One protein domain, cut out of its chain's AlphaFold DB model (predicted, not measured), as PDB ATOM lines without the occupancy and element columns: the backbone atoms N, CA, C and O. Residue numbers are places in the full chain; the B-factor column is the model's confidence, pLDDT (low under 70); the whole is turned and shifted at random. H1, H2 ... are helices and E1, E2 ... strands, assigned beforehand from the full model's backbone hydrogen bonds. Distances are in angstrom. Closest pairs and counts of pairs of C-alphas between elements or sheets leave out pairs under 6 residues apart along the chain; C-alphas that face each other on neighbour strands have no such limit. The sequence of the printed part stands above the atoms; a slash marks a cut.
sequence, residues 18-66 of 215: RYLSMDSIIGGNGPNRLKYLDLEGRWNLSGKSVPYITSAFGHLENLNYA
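AT A GLANCE: This is residues 18 to 66 of the 215 residues of an uncharacterized protein of Angiostrongylus cantonensis (UniProt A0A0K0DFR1). A long, narrow hairpin of two strands, E1 and E2, has one helix, H1, running lengthwise over it, with few close contacts between them. The printed part has 49 residues, in the order E1, E2, H1; the sheet, E1 - E2, is antiparallel and the class is mixed, helices and strands. The whole is a loose rod, 36 by 17 by 9 A, with a radius of gyration of the C-alphas of 12.3 A.

IN THESE COORDINATES: Find C-alpha 18 at (-35.946, 37.118, 12.772); from there E1, residues 18 to 26, runs 26.0 A. E2, residues 34 to 43, runs 23.6 A. H1, residues 50 to 65, runs 23.2 A to C-alpha 65 at (-38.426, 10.441, 25.856).

HOW THE PARTS SIT: In the hairpin E1 and E2, at 179 degrees, look for N 21 and O 40, 2.7 A apart, within hydrogen-bond range. The closest C-alphas of E2 and H1 are those of Leu 34 and Asn 64, 6.3 A apart. E1 and H1 are near each other, with 9 pairs of C-alphas within 10 A. In H1, 10 of 12 O i to N i+4 pairs are within hydrogen-bond range.

THE WHOLE: The C-alphas farthest apart, of Gly 28 and Gly 47, are 36.2 A apart. The printed part has no cut, and both links are short. Residues 46 to 52, of which 50 to 52 belong to H1, stand free. Mean pLDDT of the printed part is 70.7; look for values under 70 at, among others, residues 26 to 33 and 61 to 66.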
ATOM      1  N   ARG A  18     -35.157  35.927  12.423       70.06
ATOM      2  CA  ARG A  18     -35.946  37.118  12.772       70.06
ATOM      3  C   ARG A  18     -36.816  36.867  13.992       70.06
ATOM      4  O   ARG A  18     -36.921  37.727  14.854       70.06
ATOM      5  N   TYR A  19     -37.452  35.699  14.033       71.94
ATOM      6  CA  TYR A  19     -38.146  35.193  15.210       71.94
ATOM      7  C   TYR A  19     -38.387  33.689  15.075       71.94
ATOM      8  O   TYR A  19     -38.506  33.162  13.964       71.94
ATOM      9  N   LEU A  20     -38.456  33.020  16.221       72.12
ATOM     10  CA  LEU A  20     -38.853  31.628  16.372       72.12
ATOM     11  C   LEU A  20     -39.656  31.529  17.673       72.12
ATOM     12  O   LEU A  20     -39.103  31.714  18.754       72.12
ATOM     13  N   SER A  21     -40.951  31.277  17.545       71.62
ATOM     14  CA  SER A  21     -41.883  30.971  18.620       71.62
ATOM     15  C   SER A  21     -42.214  29.484  18.583       71.62
ATOM     16  O   SER A  21     -42.438  28.901  17.519       71.62
ATOM     17  N   MET A  22     -42.213  28.866  19.755       73.44
ATOM     18  CA  MET A  22     -42.483  27.448  19.922       73.44
ATOM     19  C   MET A  22     -43.371  27.277  21.145       73.44
ATOM     20  O   MET A  22     -42.896  27.372  22.277       73.44
ATOM     21  N   ASP A  23     -44.642  26.986  20.896       69.56
ATOM     22  CA  ASP A  23     -45.619  26.691  21.930       69.56
ATOM     23  C   ASP A  23     -45.915  25.196  21.901       69.56
ATOM     24  O   ASP A  23     -46.319  24.626  20.889       69.56
ATOM     25  N   SER A  24     -45.694  24.521  23.025       69.75
ATOM     26  CA  SER A  24     -45.978  23.092  23.140       69.75
ATOM     27  C   SER A  24     -46.902  22.823  24.315       69.75
ATOM     28  O   SER A  24     -46.726  23.358  25.409       69.75
ATOM     29  N   ILE A  25     -47.903  21.973  24.091       73.31
ATOM     30  CA  ILE A  25     -48.765  21.460  25.153       73.31
ATOM     31  C   ILE A  25     -48.325  20.034  25.441       73.31
ATOM     32  O   ILE A  25     -48.545  19.108  24.648       73.31
ATOM     33  N   ILE A  26     -47.707  19.873  26.607       68.81
ATOM     34  CA  ILE A  26     -47.281  18.581  27.122       68.81
ATOM     35  C   ILE A  26     -48.452  17.981  27.903       68.81
ATOM     36  O   ILE A  26     -48.948  18.575  28.857       68.81
ATOM     37  N   GLY A  27     -48.903  16.792  27.513       59.91
ATOM     38  CA  GLY A  27     -49.971  16.080  28.204       59.91
ATOM     39  C   GLY A  27     -49.720  14.578  28.244       59.91
ATOM     40  O   GLY A  27     -49.667  13.931  27.205       59.91
ATOM     41  N   GLY A  28     -49.655  14.008  29.448       62.00
ATOM     42  CA  GLY A  28     -49.496  12.565  29.674       62.00
ATOM     43  C   GLY A  28     -48.077  12.139  30.071       62.00
ATOM     44  O   GLY A  28     -47.213  12.974  30.347       62.00
ATOM     45  N   ASN A  29     -47.850  10.822  30.104       62.03
ATOM     46  CA  ASN A  29     -46.574  10.189  30.453       62.03
ATOM     47  C   ASN A  29     -46.081   9.307  29.292       62.03
ATOM     48  O   ASN A  29     -46.867   8.574  28.695       62.03
ATOM     49  N   GLY A  30     -44.776   9.343  29.008       63.19
ATOM     50  CA  GLY A  30     -44.140   8.507  27.982       63.19
ATOM     51  C   GLY A  30     -44.163   9.087  26.552       63.19
ATOM     52  O   GLY A  30     -44.273  10.300  26.393       63.19
ATOM     53  N   PRO A  31     -44.052   8.242  25.506       59.09
ATOM     54  CA  PRO A  31     -43.713   8.647  24.130       59.09
ATOM     55  C   PRO A  31     -44.763   9.484  23.376       59.09
ATOM     56  O   PRO A  31     -44.485   9.931  22.273       59.09
ATOM     57  N   ASN A  32     -45.935   9.738  23.966       64.69
ATOM     58  CA  ASN A  32     -47.005  10.568  23.387       64.69
ATOM     59  C   ASN A  32     -47.252  11.836  24.217       64.69
ATOM     60  O   ASN A  32     -48.392  12.268  24.404       64.69
ATOM     61  N   ARG A  33     -46.183  12.382  24.801       69.75
ATOM     62  CA  ARG A  33     -46.248  13.524  25.714       69.75
ATOM     63  C   ARG A  33     -46.500  14.842  25.007       69.75
ATOM     64  O   ARG A  33     -47.245  15.668  25.527       69.75
ATOM     65  N   LEU A  34     -45.903  15.037  23.840       72.19
ATOM     66  CA  LEU A  34     -46.152  16.202  23.009       72.19
ATOM     67  C   LEU A  34     -47.489  16.012  22.274       72.19
ATOM     68  O   LEU A  34     -47.577  15.216  21.341       72.19
ATOM     69  N   LYS A  35     -48.544  16.704  22.718       72.44
ATOM     70  CA  LYS A  35     -49.880  16.601  22.098       72.44
ATOM     71  C   LYS A  35     -50.109  17.658  21.033       72.44
ATOM     72  O   LYS A  35     -50.670  17.362  19.983       72.44
ATOM     73  N   TYR A  36     -49.685  18.879  21.333       72.50
ATOM     74  CA  TYR A  36     -49.790  20.011  20.430       72.50
ATOM     75  C   TYR A  36     -48.454  20.721  20.389       72.50
ATOM     76  O   TYR A  36     -47.791  20.877  21.418       72.50
ATOM     77  N   LEU A  37     -48.081  21.119  19.186       79.50
ATOM     78  CA  LEU A  37     -46.885  21.874  18.903       79.50
ATOM     79  C   LEU A  37     -47.280  22.928  17.882       79.50
ATOM     80  O   LEU A  37     -47.612  22.590  16.747       79.50
ATOM     81  N   ASP A  38     -47.291  24.172  18.327       74.38
ATOM     82  CA  ASP A  38     -47.414  25.337  17.476       74.38
ATOM     83  C   ASP A  38     -46.019  25.927  17.271       74.38
ATOM     84  O   ASP A  38     -45.241  26.116  18.213       74.38
ATOM     85  N   LEU A  39     -45.670  26.118  16.006       78.12
ATOM     86  CA  LEU A  39     -44.360  26.575  15.581       78.12
ATOM     87  C   LEU A  39     -44.560  27.719  14.621       78.12
ATOM     88  O   LEU A  39     -45.044  27.533  13.504       78.12
ATOM     89  N   GLU A  40     -44.089  28.881  15.035       77.75
ATOM     90  CA  GLU A  40     -44.057  30.041  14.174       77.75
ATOM     91  C   GLU A  40     -42.630  30.546  14.088       77.75
ATOM     92  O   GLU A  40     -41.948  30.721  15.091       77.75
ATOM     93  N   GLY A  41     -42.140  30.816  12.891       77.00
ATOM     94  CA  GLY A  41     -40.860  31.484  12.784       77.00
ATOM     95  C   GLY A  41     -40.562  31.959  11.386       77.00
ATOM     96  O   GLY A  41     -41.058  31.434  10.389       77.00
ATOM     97  N   ARG A  42     -39.711  32.979  11.328       73.19
ATOM     98  CA  ARG A  42     -39.099  33.455  10.093       73.19
ATOM     99  C   ARG A  42     -37.597  33.441  10.262       73.19
ATOM    100  O   ARG A  42     -37.019  34.298  10.931       73.19
ATOM    101  N   TRP A  43     -36.971  32.488   9.591       77.88
ATOM    102  CA  TRP A  43     -35.526  32.377   9.511       77.88
ATOM    103  C   TRP A  43     -35.081  32.181   8.060       77.88
ATOM    104  O   TRP A  43     -35.789  31.602   7.238       77.88
ATOM    105  N   ASN A  44     -33.888  32.666   7.748       76.00
ATOM    106  CA  ASN A  44     -33.156  32.336   6.541       76.00
ATOM    107  C   ASN A  44     -32.353  31.062   6.812       76.00
ATOM    108  O   ASN A  44     -31.708  30.934   7.857       76.00
ATOM    109  N   LEU A  45     -32.383  30.111   5.877       69.25
ATOM    110  CA  LEU A  45     -31.566  28.900   5.939       69.25
ATOM    111  C   LEU A  45     -30.113  29.266   5.621       69.25
ATOM    112  O   LEU A  45     -29.698  29.318   4.467       69.25
ATOM    113  N   SER A  46     -29.356  29.558   6.670       71.44
ATOM    114  CA  SER A  46     -27.951  29.944   6.631       71.44
ATOM    115  C   SER A  46     -27.149  28.924   7.426       71.44
ATOM    116  O   SER A  46     -27.646  28.356   8.401       71.44
ATOM    117  N   GLY A  47     -25.884  28.704   7.059       72.00
ATOM    118  CA  GLY A  47     -25.003  27.778   7.784       72.00
ATOM    119  C   GLY A  47     -24.883  28.098   9.281       72.00
ATOM    120  O   GLY A  47     -24.568  27.215  10.074       72.00
ATOM    121  N   LYS A  48     -25.188  29.342   9.673       73.88
ATOM    122  CA  LYS A  48     -25.224  29.778  11.068       73.88
ATOM    123  C   LYS A  48     -26.549  29.475  11.761       73.88
ATOM    124  O   LYS A  48     -26.506  29.128  12.927       73.88
ATOM    125  N   SER A  49     -27.703  29.565  11.093       72.44
ATOM    126  CA  SER A  49     -29.027  29.384  11.722       72.44
ATOM    127  C   SER A  49     -29.441  27.915  11.857       72.44
ATOM    128  O   SER A  49     -30.079  27.537  12.841       72.44
ATOM    129  N   VAL A  50     -29.026  27.071  10.907       76.38
ATOM    130  CA  VAL A  50     -29.320  25.629  10.874       76.38
ATOM    131  C   VAL A  50     -29.008  24.901  12.192       76.38
ATOM    132  O   VAL A  50     -29.902  24.205  12.679       76.38
ATOM    133  N   PRO A  51     -27.819  25.029  12.819       76.81
ATOM    134  CA  PRO A  51     -27.530  24.307  14.059       76.81
ATOM    135  C   PRO A  51     -28.436  24.721  15.229       76.81
ATOM    136  O   PRO A  51     -28.787  23.874  16.049       76.81
ATOM    137  N   TYR A  52     -28.876  25.979  15.291       71.94
ATOM    138  CA  TYR A  52     -29.769  26.453  16.356       71.94
ATOM    139  C   TYR A  52     -31.184  25.913  16.194       71.94
ATOM    140  O   TYR A  52     -31.763  25.400  17.149       71.94
ATOM    141  N   ILE A  53     -31.706  25.958  14.968       73.62
ATOM    142  CA  ILE A  53     -33.008  25.378  14.630       73.62
ATOM    143  C   ILE A  53     -32.987  23.869  14.917       73.62
ATOM    144  O   ILE A  53     -33.884  23.340  15.565       73.62
ATOM    145  N   THR A  54     -31.905  23.190  14.525       79.19
ATOM    146  CA  THR A  54     -31.711  21.754  14.777       79.19
ATOM    147  C   THR A  54     -31.651  21.441  16.276       79.19
ATOM    148  O   THR A  54     -32.265  20.477  16.724       79.19
ATOM    149  N   SER A  55     -30.979  22.276  17.074       75.56
ATOM    150  CA  SER A  55     -30.941  22.132  18.534       75.56
ATOM    151  C   SER A  55     -32.330  22.294  19.163       75.56
ATOM    152  O   SER A  55     -32.721  21.473  19.992       75.56
ATOM    153  N   ALA A  56     -33.111  23.294  18.740       75.06
ATOM    154  CA  ALA A  56     -34.472  23.509  19.237       75.06
ATOM    155  C   ALA A  56     -35.387  22.302  18.950       75.06
ATOM    156  O   ALA A  56     -36.107  21.840  19.835       75.06
ATOM    157  N   PHE A  57     -35.295  21.719  17.751       75.38
ATOM    158  CA  PHE A  57     -36.035  20.500  17.410       75.38
ATOM    159  C   PHE A  57     -35.537  19.257  18.159       75.38
ATOM    160  O   PHE A  57     -36.352  18.443  18.589       75.38
ATOM    161  N   GLY A  58     -34.229  19.135  18.402       74.75
ATOM    162  CA  GLY A  58     -33.683  18.066  19.242       74.75
ATOM    163  C   GLY A  58     -34.195  18.125  20.688       74.75
ATOM    164  O   GLY A  58     -34.432  17.092  21.312       74.75
ATOM    165  N   HIS A  59     -34.445  19.325  21.225       69.25
ATOM    166  CA  HIS A  59     -35.068  19.464  22.546       69.25
ATOM    167  C   HIS A  59     -36.507  18.938  22.560       69.25
ATOM    168  O   HIS A  59     -36.878  18.249  23.509       69.25
ATOM    169  N   LEU A  60     -37.293  19.185  21.508       70.75
ATOM    170  CA  LEU A  60     -38.650  18.640  21.380       70.75
ATOM    171  C   LEU A  60     -38.665  17.112  21.298       70.75
ATOM    172  O   LEU A  60     -39.520  16.468  21.903       70.75
ATOM    173  N   GLU A  61     -37.705  16.521  20.589       68.62
ATOM    174  CA  GLU A  61     -37.552  15.067  20.534       68.62
ATOM    175  C   GLU A  61     -37.288  14.491  21.933       68.62
ATOM    176  O   GLU A  61     -37.932  13.526  22.352       68.62
ATOM    177  N   ASN A  62     -36.436  15.153  22.717       66.94
ATOM    178  CA  ASN A  62     -36.155  14.754  24.095       66.94
ATOM    179  C   ASN A  62     -37.377  14.875  25.025       66.94
ATOM    180  O   ASN A  62     -37.487  14.089  25.970       66.94
ATOM    181  N   LEU A  63     -38.329  15.782  24.759       64.44
ATOM    182  CA  LEU A  63     -39.584  15.870  25.525       64.44
ATOM    183  C   LEU A  63     -40.440  14.598  25.402       64.44
ATOM    184  O   LEU A  63     -41.136  14.243  26.356       64.44
ATOM    185  N   ASN A  64     -40.357  13.877  24.279       60.94
ATOM    186  CA  ASN A  64     -41.078  12.613  24.095       60.94
ATOM    187  C   ASN A  64     -40.454  11.455  24.886       60.94
ATOM    188  O   ASN A  64     -41.162  10.549  25.326       60.94
ATOM    189  N   TYR A  65     -39.141  11.489  25.119       57.34
ATOM    190  CA  TYR A  65     -38.426  10.441  25.856       57.34
ATOM    191  C   TYR A  65     -38.228  10.757  27.345       57.34
ATOM    192  O   TYR A  65     -37.838   9.874  28.117       57.34
ATOM    193  N   ALA A  66     -38.519  11.990  27.778       56.06
ATOM    194  CA  ALA A  66     -38.393  12.415  29.164       56.06
ATOM    195  C   ALA A  66     -39.338  11.611  30.081       56.06
ATOM    196  O   ALA A  66     -40.545  11.862  30.154       56.06
TER     197      ALA A  66